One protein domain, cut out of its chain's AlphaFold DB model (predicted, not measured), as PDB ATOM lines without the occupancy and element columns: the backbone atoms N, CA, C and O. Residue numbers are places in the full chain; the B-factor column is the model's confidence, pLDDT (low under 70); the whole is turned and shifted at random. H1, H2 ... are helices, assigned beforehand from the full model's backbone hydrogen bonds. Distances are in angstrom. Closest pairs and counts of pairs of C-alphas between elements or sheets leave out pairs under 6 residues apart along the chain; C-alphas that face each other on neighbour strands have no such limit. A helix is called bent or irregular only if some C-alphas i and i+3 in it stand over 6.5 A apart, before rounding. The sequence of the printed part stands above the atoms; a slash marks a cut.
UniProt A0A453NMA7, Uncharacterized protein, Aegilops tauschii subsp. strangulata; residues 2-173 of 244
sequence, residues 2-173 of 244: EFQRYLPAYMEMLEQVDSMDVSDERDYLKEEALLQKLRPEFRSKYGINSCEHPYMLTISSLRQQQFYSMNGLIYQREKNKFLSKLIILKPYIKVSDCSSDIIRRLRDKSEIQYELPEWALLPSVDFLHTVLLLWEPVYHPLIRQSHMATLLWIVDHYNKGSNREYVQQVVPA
ATOM      1  N   GLU A   2     370.549 264.459 247.178       68.81
ATOM      2  CA  GLU A   2     370.669 263.014 246.888       68.81
ATOM      3  C   GLU A   2     369.667 262.160 247.692       68.81
ATOM      4  O   GLU A   2     368.911 261.390 247.105       68.81
ATOM      5  N   PHE A   3     369.567 262.378 249.009       58.25
ATOM      6  CA  PHE A   3     368.585 261.700 249.867       58.25
ATOM      7  C   PHE A   3     367.134 261.924 249.405       58.25
ATOM      8  O   PHE A   3     366.361 260.979 249.313       58.25
ATOM      9  N   GLN A   4     366.772 263.163 249.059       60.75
ATOM     10  CA  GLN A   4     365.416 263.506 248.610       60.75
ATOM     11  C   GLN A   4     365.061 262.878 247.257       60.75
ATOM     12  O   GLN A   4     363.897 262.578 247.018       60.75
ATOM     13  N   ARG A   5     366.049 262.657 246.382       72.00
ATOM     14  CA  ARG A   5     365.855 261.956 245.103       72.00
ATOM     15  C   ARG A   5     365.759 260.441 245.281       72.00
ATOM     16  O   ARG A   5     365.033 259.794 244.536       72.00
ATOM     17  N   TYR A   6     366.473 259.885 246.260       71.44
ATOM     18  CA  TYR A   6     366.469 258.449 246.550       71.44
ATOM     19  C   TYR A   6     365.244 258.004 247.364       71.44
ATOM     20  O   TYR A   6     364.729 256.910 247.148       71.44
ATOM     21  N   LEU A   7     364.743 258.853 248.265       66.56
ATOM     22  CA  LEU A   7     363.664 258.517 249.196       66.56
ATOM     23  C   LEU A   7     362.386 257.974 248.518       66.56
ATOM     24  O   LEU A   7     361.882 256.963 249.000       66.56
ATOM     25  N   PRO A   8     361.873 258.544 247.406       72.50
ATOM     26  CA  PRO A   8     360.714 257.975 246.715       72.50
ATOM     27  C   PRO A   8     360.968 256.558 246.192       72.50
ATOM     28  O   PRO A   8     360.134 255.680 246.377       72.50
ATOM     29  N   ALA A   9     362.148 256.309 245.611       76.69
ATOM     30  CA  ALA A   9     362.518 254.977 245.141       76.69
ATOM     31  C   ALA A   9     362.612 253.974 246.297       76.69
ATOM     32  O   ALA A   9     362.175 252.838 246.157       76.69
ATOM     33  N   TYR A  10     363.133 254.399 247.449       74.62
ATOM     34  CA  TYR A  10     363.177 253.583 248.661       74.62
ATOM     35  C   TYR A  10     361.786 253.264 249.225       74.62
ATOM     36  O   TYR A  10     361.532 252.120 249.590       74.62
ATOM     37  N   MET A  11     360.861 254.226 249.234       75.12
ATOM     38  CA  MET A  11     359.473 253.969 249.643       75.12
ATOM     39  C   MET A  11     358.774 252.976 248.711       75.12
ATOM     40  O   MET A  11     358.074 252.084 249.176       75.12
ATOM     41  N   GLU A  12     359.008 253.077 247.403       78.88
ATOM     42  CA  GLU A  12     358.468 252.110 246.447       78.88
ATOM     43  C   GLU A  12     359.128 250.728 246.594       78.88
ATOM     44  O   GLU A  12     358.441 249.722 246.467       78.88
ATOM     45  N   MET A  13     360.426 250.652 246.927       84.44
ATOM     46  CA  MET A  13     361.098 249.386 247.271       84.44
ATOM     47  C   MET A  13     360.460 248.710 248.491       84.44
ATOM     48  O   MET A  13     360.250 247.498 248.464       84.44
ATOM     49  N   LEU A  14     360.127 249.480 249.532       78.19
ATOM     50  CA  LEU A  14     359.403 248.978 250.703       78.19
ATOM     51  C   LEU A  14     358.034 248.418 250.308       78.19
ATOM     52  O   LEU A  14     357.721 247.285 250.657       78.19
ATOM     53  N   GLU A  15     357.258 249.159 249.513       80.19
ATOM     54  CA  GLU A  15     355.941 248.709 249.046       80.19
ATOM     55  C   GLU A  15     356.029 247.427 248.198       80.19
ATOM     56  O   GLU A  15     355.189 246.532 248.324       80.19
ATOM     57  N   GLN A  16     357.059 247.304 247.351       85.44
ATOM     58  CA  GLN A  16     357.300 246.073 246.596       85.44
ATOM     59  C   GLN A  16     357.482 244.885 247.540       85.44
ATOM     60  O   GLN A  16     356.774 243.891 247.382       85.44
ATOM     61  N   VAL A  17     358.384 245.001 248.519       81.69
ATOM     62  CA  VAL A  17     358.700 243.936 249.486       81.69
ATOM     63  C   VAL A  17     357.493 243.599 250.362       81.69
ATOM     64  O   VAL A  17     357.169 242.423 250.522       81.69
ATOM     65  N   ASP A  18     356.764 244.604 250.848       77.00
ATOM     66  CA  ASP A  18     355.546 244.416 251.643       77.00
ATOM     67  C   ASP A  18     354.458 243.647 250.879       77.00
ATOM     68  O   ASP A  18     353.673 242.916 251.480       77.00
ATOM     69  N   SER A  19     354.433 243.760 249.548       78.75
ATOM     70  CA  SER A  19     353.468 243.054 248.701       78.75
ATOM     71  C   SER A  19     353.880 241.646 248.262       78.75
ATOM     72  O   SER A  19     353.076 240.947 247.642       78.75
ATOM     73  N   MET A  20     355.113 241.213 248.548       81.50
ATOM     74  CA  MET A  20     355.597 239.879 248.179       81.50
ATOM     75  C   MET A  20     355.053 238.808 249.131       81.50
ATOM     76  O   MET A  20     355.232 238.902 250.346       81.50
ATOM     77  N   ASP A  21     354.482 237.734 248.575       69.75
ATOM     78  CA  ASP A  21     354.006 236.592 249.365       69.75
ATOM     79  C   ASP A  21     355.142 235.998 250.213       69.75
ATOM     80  O   ASP A  21     356.238 235.734 249.721       69.75
ATOM     81  N   VAL A  22     354.884 235.815 251.505       60.88
ATOM     82  CA  VAL A  22     355.861 235.444 252.545       60.88
ATOM     83  C   VAL A  22     356.097 233.923 252.586       60.88
ATOM     84  O   VAL A  22     356.881 233.432 253.390       60.88
ATOM     85  N   SER A  23     355.436 233.159 251.715       57.69
ATOM     86  CA  SER A  23     355.397 231.692 251.742       57.69
ATOM     87  C   SER A  23     356.718 230.968 251.422       57.69
ATOM     88  O   SER A  23     356.818 229.773 251.693       57.69
ATOM     89  N   ASP A  24     357.741 231.648 250.888       58.38
ATOM     90  CA  ASP A  24     358.996 231.021 250.445       58.38
ATOM     91  C   ASP A  24     360.188 231.456 251.318       58.38
ATOM     92  O   ASP A  24     360.740 232.548 251.165       58.38
ATOM     93  N   GLU A  25     360.572 230.588 252.260       61.91
ATOM     94  CA  GLU A  25     361.345 230.925 253.464       61.91
ATOM     95  C   GLU A  25     362.755 231.512 253.234       61.91
ATOM     96  O   GLU A  25     363.385 231.946 254.187       61.91
ATOM     97  N   ARG A  26     363.317 231.563 252.021       66.44
ATOM     98  CA  ARG A  26     364.658 232.163 251.792       66.44
ATOM     99  C   ARG A  26     364.836 232.760 250.396       66.44
ATOM    100  O   ARG A  26     365.915 232.668 249.811       66.44
ATOM    101  N   ASP A  27     363.787 233.344 249.831       69.75
ATOM    102  CA  ASP A  27     363.865 233.961 248.501       69.75
ATOM    103  C   ASP A  27     364.841 235.150 248.424       69.75
ATOM    104  O   ASP A  27     365.473 235.338 247.390       69.75
ATOM    105  N   TYR A  28     365.066 235.875 249.524       71.50
ATOM    106  CA  TYR A  28     366.056 236.960 249.605       71.50
ATOM    107  C   TYR A  28     367.509 236.521 249.347       71.50
ATOM    108  O   TYR A  28     368.327 237.358 248.971       71.50
ATOM    109  N   LEU A  29     367.835 235.231 249.523       73.31
ATOM    110  CA  LEU A  29     369.153 234.658 249.196       73.31
ATOM    111  C   LEU A  29     369.279 234.248 247.722       73.31
ATOM    112  O   LEU A  29     370.367 233.897 247.276       73.31
ATOM    113  N   LYS A  30     368.166 234.223 246.981       82.94
ATOM    114  CA  LYS A  30     368.101 233.815 245.577       82.94
ATOM    115  C   LYS A  30     367.853 235.059 244.732       82.94
ATOM    116  O   LYS A  30     366.705 235.372 244.415       82.94
ATOM    117  N   GLU A  31     368.920 235.773 244.393       81.25
ATOM    118  CA  GLU A  31     368.838 237.075 243.718       81.25
ATOM    119  C   GLU A  31     368.002 237.022 242.430       81.25
ATOM    120  O   GLU A  31     367.160 237.895 242.201       81.25
ATOM    121  N   GLU A  32     368.126 235.951 241.641       85.25
ATOM    122  CA  GLU A  32     367.342 235.756 240.419       85.25
ATOM    123  C   GLU A  32     365.855 235.556 240.718       85.25
ATOM    124  O   GLU A  32     365.001 236.096 240.016       85.25
ATOM    125  N   ALA A  33     365.519 234.799 241.765       84.81
ATOM    126  CA  ALA A  33     364.129 234.571 242.152       84.81
ATOM    127  C   ALA A  33     363.489 235.858 242.689       84.81
ATOM    128  O   ALA A  33     362.339 236.158 242.369       84.81
ATOM    129  N   LEU A  34     364.248 236.642 243.458       86.31
ATOM    130  CA  LEU A  34     363.816 237.939 243.969       86.31
ATOM    131  C   LEU A  34     363.581 238.939 242.826       86.31
ATOM    132  O   LEU A  34     362.561 239.624 242.817       86.31
ATOM    133  N   LEU A  35     364.464 238.966 241.821       88.75
ATOM    134  CA  LEU A  35     364.304 239.800 240.626       88.75
ATOM    135  C   LEU A  35     363.026 239.456 239.842       88.75
ATOM    136  O   LEU A  35     362.352 240.358 239.342       88.75
ATOM    137  N   GLN A  36     362.670 238.172 239.745       87.31
ATOM    138  CA  GLN A  36     361.433 237.733 239.080       87.31
ATOM    139  C   GLN A  36     360.166 238.058 239.884       87.31
ATOM    140  O   GLN A  36     359.101 238.209 239.293       87.31
ATOM    141  N   LYS A  37     360.270 238.193 241.212       87.88
ATOM    142  CA  LYS A  37     359.149 238.571 242.091       87.88
ATOM    143  C   LYS A  37     358.821 240.066 242.054       87.88
ATOM    144  O   LYS A  37     357.729 240.451 242.463       87.88
ATOM    145  N   LEU A  38     359.735 240.912 241.576       89.00
ATOM    146  CA  LEU A  38     359.472 242.343 241.420       89.00
ATOM    147  C   LEU A  38     358.420 242.594 240.338       89.00
ATOM    148  O   LEU A  38     358.496 242.031 239.243       89.00
ATOM    149  N   ARG A  39     357.483 243.509 240.615       90.50
ATOM    150  CA  ARG A  39     356.460 243.898 239.638       90.50
ATOM    151  C   ARG A  39     357.114 244.432 238.351       90.50
ATOM    152  O   ARG A  39     358.030 245.262 238.442       90.50
ATOM    153  N   PRO A  40     356.662 244.012 237.155       90.62
ATOM    154  CA  PRO A  40     357.230 244.473 235.887       90.62
ATOM    155  C   PRO A  40     357.235 245.999 235.735       90.62
ATOM    156  O   PRO A  40     358.193 246.564 235.206       90.62
ATOM    157  N   GLU A  41     356.211 246.683 236.250       91.38
ATOM    158  CA  GLU A  41     356.084 248.143 236.199       91.38
ATOM    159  C   GLU A  41     357.180 248.826 237.023       91.38
ATOM    160  O   GLU A  41     357.792 249.793 236.570       91.38
ATOM    161  N   PHE A  42     357.474 248.285 238.209       91.31
ATOM    162  CA  PHE A  42     358.542 248.774 239.078       91.31
ATOM    163  C   PHE A  42     359.916 248.557 238.437       91.31
ATOM    164  O   PHE A  42     360.736 249.477 238.383       91.31
ATOM    165  N   ARG A  43     360.154 247.365 237.874       92.75
ATOM    166  CA  ARG A  43     361.403 247.058 237.159       92.75
ATOM    167  C   ARG A  43     361.622 247.989 235.974       92.75
ATOM    168  O   ARG A  43     362.722 248.511 235.819       92.75
ATOM    169  N   SER A  44     360.579 248.225 235.178       92.06
ATOM    170  CA  SER A  44     360.623 249.121 234.020       92.06
ATOM    171  C   SER A  44     360.920 250.566 234.432       92.06
ATOM    172  O   SER A  44     361.827 251.191 233.886       92.06
ATOM    173  N   LYS A  45     360.233 251.072 235.466       92.38
ATOM    174  CA  LYS A  45     360.405 252.440 235.982       92.38
ATOM    175  C   LYS A  45     361.836 252.742 236.435       92.38
ATOM    176  O   LYS A  45     362.310 253.858 236.229       92.38
ATOM    177  N   TYR A  46     362.512 251.768 237.045       89.75
ATOM    178  CA  TYR A  46     363.858 251.938 237.601       89.75
ATOM    179  C   TYR A  46     364.973 251.265 236.787       89.75
ATOM    180  O   TYR A  46     366.127 251.321 237.196       89.75
ATOM    181  N   GLY A  47     364.666 250.649 235.639       90.50
ATOM    182  CA  GLY A  47     365.662 249.988 234.788       90.50
ATOM    183  C   GLY A  47     366.302 248.737 235.408       90.50
ATOM    184  O   GLY A  47     367.466 248.436 235.136       90.50
ATOM    185  N   ILE A  48     365.568 248.000 236.248       90.31
ATOM    186  CA  ILE A  48     366.084 246.842 236.997       90.31
ATOM    187  C   ILE A  48     366.048 245.580 236.123       90.31
ATOM    188  O   ILE A  48     365.058 244.838 236.081       90.31
ATOM    189  N   ASN A  49     367.159 245.336 235.428       88.56
ATOM    190  CA  ASN A  49     367.302 244.233 234.469       88.56
ATOM    191  C   ASN A  49     368.254 243.117 234.925       88.56
ATOM    192  O   ASN A  49     368.323 242.083 234.270       88.56
ATOM    193  N   SER A  50     368.982 243.320 236.023       90.31
ATOM    194  CA  SER A  50     369.998 242.397 236.537       90.31
ATOM    195  C   SER A  50     369.997 242.393 238.066       90.31
ATOM    196  O   SER A  50     369.636 243.397 238.688       90.31
ATOM    197  N   CYS A  51     370.448 241.284 238.653       86.00
ATOM    198  CA  CYS A  51     370.721 241.141 240.083       86.00
ATOM    199  C   CYS A  51     371.778 242.145 240.580       86.00
ATOM    200  O   CYS A  51     371.727 242.583 241.721       86.00
ATOM    201  N   GLU A  52     372.671 242.603 239.697       87.19
ATOM    202  CA  GLU A  52     373.725 243.581 240.013       87.19
ATOM    203  C   GLU A  52     373.204 245.018 240.193       87.19
ATOM    204  O   GLU A  52     373.961 245.932 240.529       87.19
ATOM    205  N   HIS A  53     371.914 245.261 239.938       89.94
ATOM    206  CA  HIS A  53     371.353 246.600 240.044       89.94
ATOM    207  C   HIS A  53     371.459 247.121 241.494       89.94
ATOM    208  O   HIS A  53     371.093 246.399 242.422       89.94
ATOM    209  N   PRO A  54     371.853 248.392 241.732       85.00
ATOM    210  CA  PRO A  54     372.090 248.921 243.082       85.00
ATOM    211  C   PRO A  54     370.928 248.754 244.071       85.00
ATOM    212  O   PRO A  54     371.143 248.693 245.277       85.00
ATOM    213  N   TYR A  55     369.694 248.697 243.569       89.44
ATOM    214  CA  TYR A  55     368.494 248.512 244.392       89.44
ATOM    215  C   TYR A  55     368.268 247.065 244.833       89.44
ATOM    216  O   TYR A  55     367.587 246.852 245.830       89.44
ATOM    217  N   MET A  56     368.843 246.073 244.148       89.62
ATOM    218  CA  MET A  56     368.652 244.661 244.494       89.62
ATOM    219  C   MET A  56     369.230 244.325 245.868       89.62
ATOM    220  O   MET A  56     368.589 243.602 246.626       89.62
ATOM    221  N   LEU A  57     370.368 244.924 246.234       85.81
ATOM    222  CA  LEU A  57     370.944 244.793 247.576       85.81
ATOM    223  C   LEU A  57     369.993 245.331 248.654       85.81
ATOM    224  O   LEU A  57     369.745 244.665 249.657       85.81
ATOM    225  N   THR A  58     369.418 246.515 248.429       84.75
ATOM    226  CA  THR A  58     368.449 247.119 249.353       84.75
ATOM    227  C   THR A  58     367.186 246.264 249.460       84.75
ATOM    228  O   THR A  58     366.748 245.963 250.565       84.75
ATOM    229  N   ILE A  59     366.626 245.820 248.333       87.94
ATOM    230  CA  ILE A  59     365.419 244.980 248.287       87.94
ATOM    231  C   ILE A  59     365.660 243.640 248.998       87.94
ATOM    232  O   ILE A  59     364.809 243.207 249.771       87.94
ATOM    233  N   SER A  60     366.820 243.009 248.796       86.00
ATOM    234  CA  SER A  60     367.199 241.774 249.496       86.00
ATOM    235  C   SER A  60     367.300 241.989 251.010       86.00
ATOM    236  O   SER A  60     366.711 241.222 251.770       86.00
ATOM    237  N   SER A  61     367.940 243.077 251.461       83.25
ATOM    238  CA  SER A  61     368.013 243.442 252.887       83.25
ATOM    239  C   SER A  61     366.625 243.669 253.498       83.25
ATOM    240  O   SER A  61     366.310 243.109 254.548       83.25
ATOM    241  N   LEU A  62     365.760 244.435 252.827       84.19
ATOM    242  CA  LEU A  62     364.387 244.678 253.284       84.19
ATOM    243  C   LEU A  62     363.596 243.367 253.370       84.19
ATOM    244  O   LEU A  62     362.915 243.108 254.362       84.19
ATOM    245  N   ARG A  63     363.739 242.491 252.371       82.75
ATOM    246  CA  ARG A  63     363.089 241.177 252.354       82.75
ATOM    247  C   ARG A  63     363.608 240.261 253.463       82.75
ATOM    248  O   ARG A  63     362.822 239.565 254.103       82.75
ATOM    249  N   GLN A  64     364.907 240.297 253.744       80.25
ATOM    250  CA  GLN A  64     365.515 239.584 254.865       80.25
ATOM    251  C   GLN A  64     364.958 240.074 256.212       80.25
ATOM    252  O   GLN A  64     364.626 239.264 257.078       80.25
ATOM    253  N   GLN A  65     364.815 241.388 256.393       74.88
ATOM    254  CA  GLN A  65     364.215 241.971 257.597       74.88
ATOM    255  C   GLN A  65     362.752 241.543 257.759       74.88
ATOM    256  O   GLN A  65     362.353 241.127 258.851       74.88
ATOM    257  N   GLN A  66     361.977 241.569 256.671       76.75
ATOM    258  CA  GLN A  66     360.600 241.074 256.648       76.75
ATOM    259  C   GLN A  66     360.524 239.612 257.092       76.75
ATOM    260  O   GLN A  66     359.717 239.259 257.951       76.75
ATOM    261  N   PHE A  67     361.406 238.772 256.548       74.12
ATOM    262  CA  PHE A  67     361.483 237.354 256.873       74.12
ATOM    263  C   PHE A  67     361.792 237.117 258.355       74.12
ATOM    264  O   PHE A  67     361.097 236.339 259.006       74.12
ATOM    265  N   TYR A  68     362.786 237.801 258.930       70.00
ATOM    266  CA  TYR A  68     363.105 237.642 260.354       70.00
ATOM    267  C   TYR A  68     361.995 238.154 261.273       70.00
ATOM    268  O   TYR A  68     361.688 237.502 262.272       70.00
ATOM    269  N   SER A  69     361.367 239.277 260.926       67.81
ATOM    270  CA  SER A  69     360.223 239.824 261.661       67.81
ATOM    271  C   SER A  69     359.055 238.832 261.680       67.81
ATOM    272  O   SER A  69     358.524 238.481 262.738       67.81
ATOM    273  N   MET A  70     358.721 238.281 260.512       66.62
ATOM    274  CA  MET A  70     357.657 237.293 260.349       66.62
ATOM    275  C   MET A  70     357.977 235.965 261.019       66.62
ATOM    276  O   MET A  70     357.109 235.403 261.681       66.62
ATOM    277  N   ASN A  71     359.215 235.485 260.937       64.38
ATOM    278  CA  ASN A  71     359.639 234.311 261.692       64.38
ATOM    279  C   ASN A  71     359.548 234.536 263.191       64.38
ATOM    280  O   ASN A  71     359.169 233.615 263.899       64.38
ATOM    281  N   GLY A  72     359.830 235.744 263.683       64.88
ATOM    282  CA  GLY A  72     359.565 236.112 265.069       64.88
ATOM    283  C   GLY A  72     358.085 235.955 265.425       64.88
ATOM    284  O   GLY A  72     357.759 235.361 266.450       64.88
ATOM    285  N   LEU A  73     357.170 236.409 264.566       65.75
ATOM    286  CA  LEU A  73     355.727 236.245 264.783       65.75
ATOM    287  C   LEU A  73     355.260 234.793 264.700       65.75
ATOM    288  O   LEU A  73     354.477 234.361 265.544       65.75
ATOM    289  N   ILE A  74     355.709 234.046 263.688       65.75
ATOM    290  CA  ILE A  74     355.404 232.620 263.522       65.75
ATOM    291  C   ILE A  74     355.943 231.861 264.735       65.75
ATOM    292  O   ILE A  74     355.204 231.094 265.347       65.75
ATOM    293  N   TYR A  75     357.173 232.168 265.156       67.31
ATOM    294  CA  TYR A  75     357.791 231.648 266.369       67.31
ATOM    295  C   TYR A  75     356.899 231.857 267.587       67.31
ATOM    296  O   TYR A  75     356.565 230.899 268.283       67.31
ATOM    297  N   GLN A  76     356.455 233.093 267.826       67.88
ATOM    298  CA  GLN A  76     355.578 233.388 268.955       67.88
ATOM    299  C   GLN A  76     354.232 232.671 268.812       67.88
ATOM    300  O   GLN A  76     353.797 232.008 269.748       67.88
ATOM    301  N   ARG A  77     353.582 232.734 267.644       71.19
ATOM    302  CA  ARG A  77     352.274 232.107 267.394       71.19
ATOM    303  C   ARG A  77     352.302 230.601 267.649       71.19
ATOM    304  O   ARG A  77     351.418 230.095 268.341       71.19
ATOM    305  N   GLU A  78     353.302 229.901 267.130       71.31
ATOM    306  CA  GLU A  78     353.447 228.455 267.306       71.31
ATOM    307  C   GLU A  78     353.805 228.094 268.753       71.31
ATOM    308  O   GLU A  78     353.149 227.235 269.350       71.31
ATOM    309  N   LYS A  79     354.729 228.834 269.381       71.38
ATOM    310  CA  LYS A  79     355.026 228.714 270.820       71.38
ATOM    311  C   LYS A  79     353.757 228.860 271.674       71.38
ATOM    312  O   LYS A  79     353.536 228.101 272.612       71.38
ATOM    313  N   ASN A  80     352.874 229.792 271.323       70.75
ATOM    314  CA  ASN A  80     351.644 230.075 272.067       70.75
ATOM    315  C   ASN A  80     350.569 229.007 271.896       70.75
ATOM    316  O   ASN A  80     349.940 228.604 272.875       70.75
ATOM    317  N   LYS A  81     350.367 228.513 270.667       75.25
ATOM    318  CA  LYS A  81     349.493 227.355 270.423       75.25
ATOM    319  C   LYS A  81     349.933 226.172 271.275       75.25
ATOM    320  O   LYS A  81     349.093 225.487 271.861       75.25
ATOM    321  N   PHE A  82     351.241 225.945 271.361       77.62
ATOM    322  CA  PHE A  82     351.779 224.863 272.163       77.62
ATOM    323  C   PHE A  82     351.603 225.091 273.658       77.62
ATOM    324  O   PHE A  82     351.140 224.197 274.358       77.62
ATOM    325  N   LEU A  83     351.897 226.293 274.144       78.38
ATOM    326  CA  LEU A  83     351.728 226.643 275.548       78.38
ATOM    327  C   LEU A  83     350.282 226.431 276.021       78.38
ATOM    328  O   LEU A  83     350.058 225.840 277.076       78.38
ATOM    329  N   SER A  84     349.299 226.815 275.202       79.62
ATOM    330  CA  SER A  84     347.883 226.534 275.464       79.62
ATOM    331  C   SER A  84     347.594 225.035 275.569       79.62
ATOM    332  O   SER A  84     346.852 224.619 276.458       79.62
ATOM    333  N   LYS A  85     348.210 224.208 274.708       82.06
ATOM    334  CA  LYS A  85     348.115 222.739 274.773       82.06
ATOM    335  C   LYS A  85     348.787 222.175 276.033       82.06
ATOM    336  O   LYS A  85     348.245 221.255 276.638       82.06
ATOM    337  N   LEU A  86     349.924 222.731 276.459       82.56
ATOM    338  CA  LEU A  86     350.619 222.314 277.682       82.56
ATOM    339  C   LEU A  86     349.802 222.616 278.946       82.56
ATOM    340  O   LEU A  86     349.751 221.782 279.845       82.56
ATOM    341  N   ILE A  87     349.120 223.765 279.001       81.69
ATOM    342  CA  ILE A  87     348.274 224.163 280.143       81.69
ATOM    343  C   ILE A  87     347.112 223.181 280.363       81.69
ATOM    344  O   ILE A  87     346.738 222.910 281.504       81.69
ATOM    345  N   ILE A  88     346.536 222.641 279.284       81.25
ATOM    346  CA  ILE A  88     345.397 221.708 279.348       81.25
ATOM    347  C   ILE A  88     345.815 220.231 279.401       81.25
ATOM    348  O   ILE A  88     344.955 219.358 279.548       81.25
ATOM    349  N   LEU A  89     347.113 219.942 279.268       80.88
ATOM    350  CA  LEU A  89     347.649 218.586 279.186       80.88
ATOM    351  C   LEU A  89     347.384 217.797 280.470       80.88
ATOM    352  O   LEU A  89     347.558 218.307 281.576       80.88
ATOM    353  N   LYS A  90     347.024 216.519 280.320       79.75
ATOM    354  CA  LYS A  90     346.887 215.578 281.437       79.75
ATOM    355  C   LYS A  90     347.954 214.472 281.357       79.75
ATOM    356  O   LYS A  90     348.176 213.932 280.280       79.75
ATOM    357  N   PRO A  91     348.583 214.082 282.479       78.38
ATOM    358  CA  PRO A  91     348.498 214.734 283.787       78.38
ATOM    359  C   PRO A  91     349.099 216.149 283.745       78.38
ATOM    360  O   PRO A  91     350.024 216.409 282.972       78.38
ATOM    361  N   TYR A  92     348.546 217.049 284.564       81.44
ATOM    362  CA  TYR A  92     348.968 218.450 284.605       81.44
ATOM    363  C   TYR A  92     350.450 218.575 284.943       81.44
ATOM    364  O   TYR A  92     350.957 217.825 285.778       81.44
ATOM    365  N   ILE A  93     351.108 219.528 284.285       79.56
ATOM    366  CA  ILE A  93     352.492 219.903 284.568       79.56
ATOM    367  C   ILE A  93     352.520 220.730 285.855       79.56
ATOM    368  O   ILE A  93     351.664 221.600 286.045       79.56
ATOM    369  N   LYS A  94     353.491 220.445 286.717       81.12
ATOM    370  CA  LYS A  94     353.787 221.195 287.941       81.12
ATOM    371  C   LYS A  94     355.139 221.879 287.829       81.12
ATOM    372  O   LYS A  94     355.997 221.420 287.083       81.12
ATOM    373  N   VAL A  95     355.379 222.903 288.640       77.44
ATOM    374  CA  VAL A  95     356.687 223.577 288.697       77.44
ATOM    375  C   VAL A  95     357.820 222.633 289.120       77.44
ATOM    376  O   VAL A  95     358.974 222.861 288.774       77.44
ATOM    377  N   SER A  96     357.501 221.576 289.874       76.62
ATOM    378  CA  SER A  96     358.466 220.571 290.323       76.62
ATOM    379  C   SER A  96     358.781 219.496 289.281       76.62
ATOM    380  O   SER A  96     359.676 218.680 289.516       76.62
ATOM    381  N   ASP A  97     358.070 219.469 288.152       78.69
ATOM    382  CA  ASP A  97     358.353 218.531 287.073       78.69
ATOM    383  C   ASP A  97     359.639 218.946 286.332       78.69
ATOM    384  O   ASP A  97     359.887 220.119 286.063       78.69
ATOM    385  N   CYS A  98     360.482 217.977 285.967       81.38
ATOM    386  CA  CYS A  98     361.692 218.267 285.199       81.38
ATOM    387  C   CYS A  98     361.352 218.552 283.725       81.38
ATOM    388  O   CYS A  98     360.676 217.741 283.084       81.38
ATOM    389  N   SER A  99     361.901 219.633 283.140       79.69
ATOM    390  CA  SER A  99     361.720 219.965 281.710       79.69
ATOM    391  C   SER A  99     362.030 218.780 280.788       79.69
ATOM    392  O   SER A  99     361.309 218.539 279.822       79.69
ATOM    393  N   SER A 100     363.075 218.003 281.099       79.88
ATOM    394  CA  SER A 100     363.486 216.851 280.284       79.88
ATOM    395  C   SER A 100     362.467 215.703 280.310       79.88
ATOM    396  O   SER A 100     362.186 215.112 279.266       79.88
ATOM    397  N   ASP A 101     361.840 215.440 281.458       81.12
ATOM    398  CA  ASP A 101     360.795 214.421 281.593       81.12
ATOM    399  C   ASP A 101     359.491 214.840 280.918       81.12
ATOM    400  O   ASP A 101     358.825 214.010 280.295       81.12
ATOM    401  N   ILE A 102     359.144 216.130 280.984       81.56
ATOM    402  CA  ILE A 102     358.002 216.693 280.255       81.56
ATOM    403  C   ILE A 102     358.212 216.505 278.751       81.56
ATOM    404  O   ILE A 102     357.335 215.971 278.073       81.56
ATOM    405  N   ILE A 103     359.383 216.882 278.232       81.38
ATOM    406  CA  ILE A 103     359.743 216.744 276.812       81.38
ATOM    407  C   ILE A 103     359.708 215.283 276.367       81.38
ATOM    408  O   ILE A 103     359.114 214.971 275.333       81.38
ATOM    409  N   ARG A 104     360.300 214.378 277.152       80.88
ATOM    410  CA  ARG A 104     360.280 212.939 276.871       80.88
ATOM    411  C   ARG A 104     358.848 212.411 276.829       80.88
ATOM    412  O   ARG A 104     358.460 211.783 275.854       80.88
ATOM    413  N   ARG A 105     358.021 212.762 277.818       79.94
ATOM    414  CA  ARG A 105     356.599 212.387 277.867       79.94
ATOM    415  C   ARG A 105     355.818 212.898 276.657       79.94
ATOM    416  O   ARG A 105     354.963 212.183 276.148       79.94
ATOM    417  N   LEU A 106     356.090 214.124 276.222       79.00
ATOM    418  CA  LEU A 106     355.458 214.737 275.053       79.00
ATOM    419  C   LEU A 106     355.858 214.039 273.748       79.00
ATOM    420  O   LEU A 106     355.043 213.974 272.836       79.00
ATOM    421  N   ARG A 107     357.085 213.512 273.667       76.56
ATOM    422  CA  ARG A 107     357.578 212.734 272.522       76.56
ATOM    423  C   ARG A 107     357.031 211.301 272.518       76.56
ATOM    424  O   ARG A 107     356.713 210.779 271.457       76.56
ATOM    425  N   ASP A 108     356.897 210.698 273.699       73.50
ATOM    426  CA  ASP A 108     356.464 209.306 273.879       73.50
ATOM    427  C   ASP A 108     354.937 209.130 273.765       73.50
ATOM    428  O   ASP A 108     354.457 208.064 273.380       73.50
ATOM    429  N   LYS A 109     354.147 210.157 274.113       61.19
ATOM    430  CA  LYS A 109     352.678 210.118 274.049       61.19
ATOM    431  C   LYS A 109     352.151 210.814 272.796       61.19
ATOM    432  O   LYS A 109     352.238 212.030 272.673       61.19
ATOM    433  N   SER A 110     351.418 210.078 271.961       54.78
ATOM    434  CA  SER A 110     350.592 210.599 270.854       54.78
ATOM    435  C   SER A 110     349.390 211.465 271.298       54.78
ATOM    436  O   SER A 110     348.484 211.707 270.505       54.78
ATOM    437  N   GLU A 111     349.322 211.882 272.569       53.06
ATOM    438  CA  GLU A 111     348.178 212.593 273.172       53.06
ATOM    439  C   GLU A 111     348.062 214.048 272.699       53.06
ATOM    440  O   GLU A 111     346.970 214.615 272.697       53.06
ATOM    441  N   ILE A 112     349.166 214.647 272.253       57.97
ATOM    442  CA  ILE A 112     349.151 215.906 271.516       57.97
ATOM    443  C   ILE A 112     349.551 215.556 270.088       57.97
ATOM    444  O   ILE A 112     350.693 215.164 269.870       57.97
ATOM    445  N   GLN A 113     348.639 215.687 269.116       54.16
ATOM    446  CA  GLN A 113     349.029 215.625 267.704       54.16
ATOM    447  C   GLN A 113     350.152 216.647 267.478       54.16
ATOM    448  O   GLN A 113     349.966 217.862 267.645       54.16
ATOM    449  N   TYR A 114     351.343 216.106 267.242       55.16
ATOM    450  CA  TYR A 114     352.616 216.804 267.282       55.16
ATOM    451  C   TYR A 114     352.840 217.493 265.938       55.16
ATOM    452  O   TYR A 114     353.516 216.980 265.057       55.16
ATOM    453  N   GLU A 115     352.220 218.654 265.763       57.06
ATOM    454  CA  GLU A 115     352.414 219.518 264.591       57.06
ATOM    455  C   GLU A 115     353.289 220.727 264.938       57.06
ATOM    456  O   GLU A 115     353.009 221.845 264.518       57.06
ATOM    457  N   LEU A 116     354.308 220.546 265.782       60.38
ATOM    458  CA  LEU A 116     355.188 221.642 266.180       60.38
ATOM    459  C   LEU A 116     356.642 221.361 265.825       60.38
ATOM    460  O   LEU A 116     357.111 220.238 266.019       60.38
ATOM    461  N   PRO A 117     357.373 222.382 265.356       64.31
ATOM    462  CA  PRO A 117     358.799 222.260 265.125       64.31
ATOM    463  C   PRO A 117     359.559 221.995 266.430       64.31
ATOM    464  O   PRO A 117     359.272 222.612 267.456       64.31
ATOM    465  N   GLU A 118     360.592 221.151 266.368       67.81
ATOM    466  CA  GLU A 118     361.478 220.803 267.495       67.81
ATOM    467  C   GLU A 118     361.993 222.046 268.252       67.81
ATOM    468  O   GLU A 118     362.118 222.042 269.476       67.81
ATOM    469  N   TRP A 119     362.229 223.149 267.531       70.25
ATOM    470  CA  TRP A 119     362.724 224.402 268.102       70.25
ATOM    471  C   TRP A 119     361.728 225.096 269.049       70.25
ATOM    472  O   TRP A 119     362.153 225.884 269.890       70.25
ATOM    473  N   ALA A 120     360.422 224.822 268.950       70.56
ATOM    474  CA  ALA A 120     359.385 225.466 269.767       70.56
ATOM    475  C   ALA A 120     359.168 224.765 271.118       70.56
ATOM    476  O   ALA A 120     358.579 225.340 272.038       70.56
ATOM    477  N   LEU A 121     359.632 223.521 271.239       75.44
ATOM    478  CA  LEU A 121     359.310 222.617 272.337       75.44
ATOM    479  C   LEU A 121     359.908 223.075 273.671       75.44
ATOM    480  O   LEU A 121     359.170 223.371 274.611       75.44
ATOM    481  N   LEU A 122     361.239 223.155 273.744       77.50
ATOM    482  CA  LEU A 122     361.958 223.523 274.965       77.50
ATOM    483  C   LEU A 122     361.597 224.943 275.451       77.50
ATOM    484  O   LEU A 122     361.189 225.072 276.606       77.50
ATOM    485  N   PRO A 123     361.605 225.989 274.594       74.94
ATOM    486  CA  PRO A 123     361.262 227.343 275.035       74.94
ATOM    487  C   PRO A 123     359.845 227.476 275.600       74.94
ATOM    488  O   PRO A 123     359.598 228.307 276.473       74.94
ATOM    489  N   SER A 124     358.893 226.678 275.111       77.56
ATOM    490  CA  SER A 124     357.519 226.702 275.620       77.56
ATOM    491  C   SER A 124     357.387 226.032 276.983       77.56
ATOM    492  O   SER A 124     356.625 226.512 277.820       77.56
ATOM    493  N   VAL A 125     358.122 224.938 277.213       81.69
ATOM    494  CA  VAL A 125     358.171 224.267 278.520       81.69
ATOM    495  C   VAL A 125     358.811 225.192 279.557       81.69
ATOM    496  O   VAL A 125     358.242 225.392 280.627       81.69
ATOM    497  N   ASP A 126     359.925 225.841 279.214       79.69
ATOM    498  CA  ASP A 126     360.606 226.783 280.110       79.69
ATOM    499  C   ASP A 126     359.745 228.018 280.421       79.69
ATOM    500  O   ASP A 126     359.686 228.497 281.560       79.69
ATOM    501  N   PHE A 127     359.006 228.516 279.426       78.75
ATOM    502  CA  PHE A 127     358.052 229.596 279.651       78.75
ATOM    503  C   PHE A 127     356.899 229.161 280.565       78.75
ATOM    504  O   PHE A 127     356.530 229.904 281.474       78.75
ATOM    505  N   LEU A 128     356.355 227.950 280.387       79.81
ATOM    506  CA  LEU A 128     355.329 227.419 281.285       79.81
ATOM    507  C   LEU A 128     355.845 227.310 282.723       79.81
ATOM    508  O   LEU A 128     355.138 227.722 283.638       79.81
ATOM    509  N   HIS A 129     357.073 226.830 282.934       76.44
ATOM    510  CA  HIS A 129     357.680 226.804 284.267       76.44
ATOM    511  C   HIS A 129     357.772 228.193 284.890       76.44
ATOM    512  O   HIS A 129     357.490 228.343 286.074       76.44
ATOM    513  N   THR A 130     358.087 229.218 284.098       72.25
ATOM    514  CA  THR A 130     358.101 230.608 284.577       72.25
ATOM    515  C   THR A 130     356.709 231.056 285.035       72.25
ATOM    516  O   THR A 130     356.570 231.662 286.097       72.25
ATOM    517  N   VAL A 131     355.662 230.721 284.274       70.69
ATOM    518  CA  VAL A 131     354.268 231.004 284.658       70.69
ATOM    519  C   VAL A 131     353.880 230.239 285.928       70.69
ATOM    520  O   VAL A 131     353.294 230.823 286.836       70.69
ATOM    521  N   LEU A 132     354.236 228.956 286.028       70.69
ATOM    522  CA  LEU A 132     353.932 228.113 287.190       70.69
ATOM    523  C   LEU A 132     354.677 228.552 288.452       70.69
ATOM    524  O   LEU A 132     354.085 228.545 289.526       70.69
ATOM    525  N   LEU A 133     355.923 229.013 288.325       68.69
ATOM    526  CA  LEU A 133     356.711 229.558 289.434       68.69
ATOM    527  C   LEU A 133     356.020 230.757 290.093       68.69
ATOM    528  O   LEU A 133     356.088 230.916 291.308       68.69
ATOM    529  N   LEU A 134     355.339 231.586 289.299       63.50
ATOM    530  CA  LEU A 134     354.559 232.722 289.794       63.50
ATOM    531  C   LEU A 134     353.168 232.302 290.298       63.50
ATOM    532  O   LEU A 134     352.614 232.943 291.189       63.50
ATOM    533  N   TRP A 135     352.599 231.240 289.728       66.50
ATOM    534  CA  TRP A 135     351.224 230.802 289.969       66.50
ATOM    535  C   TRP A 135     351.066 229.873 291.185       66.50
ATOM    536  O   TRP A 135     350.202 230.097 292.034       66.50
ATOM    537  N   GLU A 136     351.873 228.817 291.286       64.56
ATOM    538  CA  GLU A 136     351.751 227.767 292.312       64.56
ATOM    539  C   GLU A 136     351.996 228.213 293.765       64.56
ATOM    540  O   GLU A 136     351.468 227.570 294.668       64.56
ATOM    541  N   PRO A 137     352.735 229.300 294.060       61.22
ATOM    542  CA  PRO A 137     352.791 229.823 295.427       61.22
ATOM    543  C   PRO A 137     351.469 230.448 295.905       61.22
ATOM    544  O   PRO A 137     351.218 230.502 297.107       61.22
ATOM    545  N   VAL A 138     350.632 230.940 294.982       57.66
ATOM    546  CA  VAL A 138     349.371 231.650 295.282       57.66
ATOM    547  C   VAL A 138     348.161 230.721 295.175       57.66
ATOM    548  O   VAL A 138     347.167 230.876 295.887       57.66
ATOM    549  N   TYR A 139     348.240 229.733 294.290       57.78
ATOM    550  CA  TYR A 139     347.171 228.784 294.004       57.78
ATOM    551  C   TYR A 139     347.640 227.358 294.267       57.78
ATOM    552  O   TYR A 139     348.824 227.084 294.351       57.78
ATOM    553  N   HIS A 140     346.713 226.406 294.363       58.34
ATOM    554  CA  HIS A 140     347.091 225.002 294.535       58.34
ATOM    555  C   HIS A 140     348.126 224.554 293.472       58.34
ATOM    556  O   HIS A 140     347.936 224.908 292.304       58.34
ATOM    557  N   PRO A 141     349.126 223.710 293.816       56.25
ATOM    558  CA  PRO A 141     350.238 223.275 292.941       56.25
ATOM    559  C   PRO A 141     349.822 222.368 291.765       56.25
ATOM    560  O   PRO A 141     350.600 221.590 291.230       56.25
ATOM    561  N   LEU A 142     348.541 222.380 291.408       58.53
ATOM    562  CA  LEU A 142     348.003 221.699 290.243       58.53
ATOM    563  C   LEU A 142     347.180 222.719 289.473       58.53
ATOM    564  O   LEU A 142     346.284 223.344 290.052       58.53
ATOM    565  N   ILE A 143     347.420 222.824 288.166       62.72
ATOM    566  CA  ILE A 143     346.514 223.538 287.269       62.72
ATOM    567  C   ILE A 143     345.154 222.836 287.328       62.72
ATOM    568  O   ILE A 143     344.955 221.751 286.789       62.72
ATOM    569  N   ARG A 144     344.203 223.431 288.051       62.44
ATOM    570  CA  ARG A 144     342.831 222.923 288.133       62.44
ATOM    571  C   ARG A 144     342.048 223.387 286.914       62.44
ATOM    572  O   ARG A 144     342.308 224.457 286.367       62.44
ATOM    573  N   GLN A 145     341.027 222.622 286.539       64.50
ATOM    574  CA  GLN A 145     340.163 222.955 285.404       64.50
ATOM    575  C   GLN A 145     339.527 224.350 285.538       64.50
ATOM    576  O   GLN A 145     339.421 225.075 284.555       64.50
ATOM    577  N   SER A 146     339.216 224.777 286.767       64.25
ATOM    578  CA  SER A 146     338.714 226.121 287.085       64.25
ATOM    579  C   SER A 146     339.696 227.263 286.789       64.25
ATOM    580  O   SER A 146     339.277 228.412 286.729       64.25
ATOM    581  N   HIS A 147     340.992 226.975 286.637       65.75
ATOM    582  CA  HIS A 147     342.057 227.966 286.427       65.75
ATOM    583  C   HIS A 147     342.538 228.029 284.972       65.75
ATOM    584  O   HIS A 147     343.244 228.964 284.599       65.75
ATOM    585  N   MET A 148     342.138 227.062 284.138       70.81
ATOM    586  CA  MET A 148     342.559 226.979 282.736       70.81
ATOM    587  C   MET A 148     342.196 228.238 281.955       70.81
ATOM    588  O   MET A 148     343.035 228.765 281.236       70.81
ATOM    589  N   ALA A 149     340.978 228.755 282.135       71.62
ATOM    590  CA  ALA A 149     340.532 229.965 281.451       71.62
ATOM    591  C   ALA A 149     341.406 231.182 281.802       71.62
ATOM    592  O   ALA A 149     341.766 231.951 280.918       71.62
ATOM    593  N   THR A 150     341.807 231.322 283.069       74.31
ATOM    594  CA  THR A 150     342.687 232.405 283.527       74.31
ATOM    595  C   THR A 150     344.102 232.255 282.978       74.31
ATOM    596  O   THR A 150     344.660 233.226 282.483       74.31
ATOM    597  N   LEU A 151     344.676 231.050 283.005       70.44
ATOM    598  CA  LEU A 151     346.016 230.796 282.464       70.44
ATOM    599  C   LEU A 151     346.068 230.994 280.945       70.44
ATOM    600  O   LEU A 151     346.988 231.634 280.442       70.44
ATOM    601  N   LEU A 152     345.056 230.515 280.220       76.06
ATOM    602  CA  LEU A 152     344.917 230.752 278.782       76.06
ATOM    603  C   LEU A 152     344.733 232.240 278.476       76.06
ATOM    604  O   LEU A 152     345.328 232.737 277.524       76.06
ATOM    605  N   TRP A 153     343.966 232.965 279.297       72.81
ATOM    606  CA  TRP A 153     343.815 234.413 279.166       72.81
ATOM    607  C   TRP A 153     345.132 235.154 279.413       72.81
ATOM    608  O   TRP A 153     345.460 236.045 278.639       72.81
ATOM    609  N   ILE A 154     345.916 234.772 280.429       67.94
ATOM    610  CA  ILE A 154     347.245 235.350 280.691       67.94
ATOM    611  C   ILE A 154     348.135 235.156 279.464       67.94
ATOM    612  O   ILE A 154     348.686 236.127 278.950       67.94
ATOM    613  N   VAL A 155     348.221 233.927 278.950       68.75
ATOM    614  CA  VAL A 155     348.987 233.622 277.737       68.75
ATOM    615  C   VAL A 155     348.512 234.481 276.567       68.75
ATOM    616  O   VAL A 155     349.323 235.172 275.959       68.75
ATOM    617  N   ASP A 156     347.209 234.515 276.287       69.06
ATOM    618  CA  ASP A 156     346.631 235.325 275.209       69.06
ATOM    619  C   ASP A 156     346.892 236.835 275.386       69.06
ATOM    620  O   ASP A 156     347.158 237.544 274.416       69.06
ATOM    621  N   HIS A 157     346.904 237.339 276.620       64.81
ATOM    622  CA  HIS A 157     347.178 238.743 276.922       64.81
ATOM    623  C   HIS A 157     348.651 239.115 276.694       64.81
ATOM    624  O   HIS A 157     348.935 240.127 276.047       64.81
ATOM    625  N   TYR A 158     349.594 238.265 277.120       59.31
ATOM    626  CA  TYR A 158     351.019 238.415 276.781       59.31
ATOM    627  C   TYR A 158     351.254 238.377 275.258       59.31
ATOM    628  O   TYR A 158     352.178 239.012 274.744       59.31
ATOM    629  N   ASN A 159     350.363 237.713 274.517       57.62
ATOM    630  CA  ASN A 159     350.428 237.609 273.061       57.62
ATOM    631  C   ASN A 159     349.815 238.806 272.341       57.62
ATOM    632  O   ASN A 159     350.357 239.241 271.327       57.62
ATOM    633  N   LYS A 160     348.731 239.387 272.858       53.53
ATOM    634  CA  LYS A 160     348.118 240.611 272.310       53.53
ATOM    635  C   LYS A 160     349.034 241.829 272.420       53.53
ATOM    636  O   LYS A 160     348.997 242.685 271.543       53.53
ATOM    637  N   GLY A 161     349.929 241.862 273.411       48.78
ATOM    638  CA  GLY A 161     351.022 242.842 273.462       48.78
ATOM    639  C   GLY A 161     352.029 242.722 272.303       48.78
ATOM    640  O   GLY A 161     352.693 243.705 271.978       48.78
ATOM    641  N   SER A 162     352.103 241.548 271.657       48.59
ATOM    642  CA  SER A 162     353.017 241.224 270.544       48.59
ATOM    643  C   SER A 162     352.321 241.148 269.172       48.59
ATOM    644  O   SER A 162     352.955 241.399 268.151       48.59
ATOM    645  N   ASN A 163     351.016 240.856 269.126       43.12
ATOM    646  CA  ASN A 163     350.169 240.852 267.924       43.12
ATOM    647  C   ASN A 163     349.692 242.268 267.572       43.12
ATOM    648  O   ASN A 163     348.496 242.528 267.439       43.12
ATOM    649  N   ARG A 164     350.617 243.211 267.393       48.41
ATOM    650  CA  ARG A 164     350.255 244.387 266.603       48.41
ATOM    651  C   ARG A 164     350.078 243.901 265.169       48.41
ATOM    652  O   ARG A 164     351.003 243.332 264.602       48.41
ATOM    653  N   GLU A 165     348.931 244.178 264.565       44.94
ATOM    654  CA  GLU A 165     348.615 243.981 263.135       44.94
ATOM    655  C   GLU A 165     349.565 244.753 262.177       44.94
ATOM    656  O   GLU A 165     349.315 244.870 260.987       44.94
ATOM    657  N   TYR A 166     350.691 245.251 262.694       44.47
ATOM    658  CA  TYR A 166     351.684 246.101 262.052       44.47
ATOM    659  C   TYR A 166     352.967 245.364 261.631       44.47
ATOM    660  O   TYR A 166     353.845 245.982 261.045       44.47
ATOM    661  N   VAL A 167     353.135 244.074 261.945       48.78
ATOM    662  CA  VAL A 167     354.464 243.424 261.881       48.78
ATOM    663  C   VAL A 167     354.791 242.806 260.504       48.78
ATOM    664  O   VAL A 167     355.913 242.353 260.286       48.78
ATOM    665  N   GLN A 168     353.861 242.842 259.540       50.59
ATOM    666  CA  GLN A 168     354.161 242.462 258.149       50.59
ATOM    667  C   GLN A 168     354.909 243.542 257.361       50.59
ATOM    668  O   GLN A 168     355.592 243.202 256.394       50.59
ATOM    669  N   GLN A 169     354.788 244.809 257.773       57.16
ATOM    670  CA  GLN A 169     355.462 245.919 257.110       57.16
ATOM    671  C   GLN A 169     356.914 245.986 257.566       57.16
ATOM    672  O   GLN A 169     357.199 245.989 258.771       57.16
ATOM    673  N   VAL A 170     357.839 246.040 256.612       61.75
ATOM    674  CA  VAL A 170     359.256 246.231 256.927       61.75
ATOM    675  C   VAL A 170     359.431 247.600 257.570       61.75
ATOM    676  O   VAL A 170     359.086 248.623 256.983       61.75
ATOM    677  N   VAL A 171     359.958 247.627 258.795       68.19
ATOM    678  CA  VAL A 171     360.254 248.889 259.477       68.19
ATOM    679  C   VAL A 171     361.525 249.470 258.860       68.19
ATOM    680  O   VAL A 171     362.580 248.850 258.997       68.19
ATOM    681  N   PRO A 172     361.457 250.654 258.226       66.12
ATOM    682  CA  PRO A 172     362.619 251.280 257.611       66.12
ATOM    683  C   PRO A 172     363.730 251.518 258.632       66.12
ATOM    684  O   PRO A 172     363.469 252.042 259.721       66.12
ATOM    685  N   ALA A 173     364.969 251.188 258.277       72.38
ATOM    686  CA  ALA A 173     366.110 251.351 259.161       72.38
ATOM    687  C   ALA A 173     367.212 252.201 258.526       72.38
ATOM    688  O   ALA A 173     367.368 252.299 257.310       72.38
TER     689      ALA A 173
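AT A GLANCE: This is residues 2 to 173 of the 244 residues of an uncharacterized protein of Aegilops tauschii subsp. strangulata (UniProt A0A453NMA7). The model is a long rod built on one helix, H4, with a cluster of shorter helices at each end: H1, H2 and H3 around its beginning, and H5, H6 and H7 around its end. H6 crosses H4 and has H5 packed on it, H7 runs back side by side with the last part of H4, and the tail of residues 161 to 173 heads back toward the H1 end, while residues 2 to 8 of H1 stick out free. The printed part has 172 residues with seven named helices, H1 to H7 in chain order, and no named strand: all helix. It is loose, with a radius of gyration of the C-alphas of 22.3 A and spans of 67 by 32 by 20 A.

IN THESE COORDINATES: Find C-alpha 54 at (372.090, 248.921, 243.082); from there H4, residues 54 to 88, runs 52.6 A to C-alpha 88 at (345.397, 221.708, 279.348). H4 is neither bent nor irregular, but only just: C-alphas 54 and 57 are 6.2 A apart. Before it look for H1, residues 2 to 18, 24.4 A long with a kink of 27 degrees near residue 9, then H2, residues 31 to 37, and H3, residues 40 to 46. After it come H5, residues 99 to 108, H6, residues 118 to 135 and 26.6 A long, and H7, residues 145 to 160, which runs 23.4 A to C-alpha 160 at (348.118, 240.611, 272.310). H7 is irregular, with C-alphas 146 and 149 7.1 A apart; H1 and H6 are only just irregular, with 6.7 A between C-alphas 5 and 8 and 7.0 A between C-alphas 119 and 122.

HOW THE PARTS SIT: Start at the hub, H4, which touches four helices. Residues 13 to 18 of H1 touch it, closest at the C-alphas of Val 17 and Arg 63, 5.9 A apart, at a steep tilt of 40 degrees, the same way. H2 touches it about perpendicular, at 79 degrees, closest at the C-alphas of Leu 34 and Ser 60, 7.5 A apart. H3 touches no helix but is near H1. Residues 120 to 128 of H6 touch H4 at a steep tilt of 53 degrees, the same way, with the C-alphas of Lys 79 and Ala 120 closest at 5.5 A. H7 touches residues 76 to 88 of H4 at a shallow tilt of 11 degrees, opposite ways; the closest C-alphas, of Ser 84 and Leu 152, are 6.1 A apart. H5 touches H6, closest at the C-alphas of Ser 99 and Val 125, 6.4 A apart, and is apart from H4. In H2, H3 and H5 every O i to N i+4 pair is within hydrogen-bond range; the counts are 11 of 13 in H1, 30 of 31 in H4, 12 of 14 in H6 and 10 of 12 in H7.

THE WHOLE: The two C-alphas farthest apart, of Gly 47 and His 140, are 67.4 A apart. The printed part has no cut, and the link from H1 to H2, 12 residues, is long. The mean pLDDT of the printed part is 73.1; 63 residues are under 70, among them residues 133 to 147 and 154 to 172.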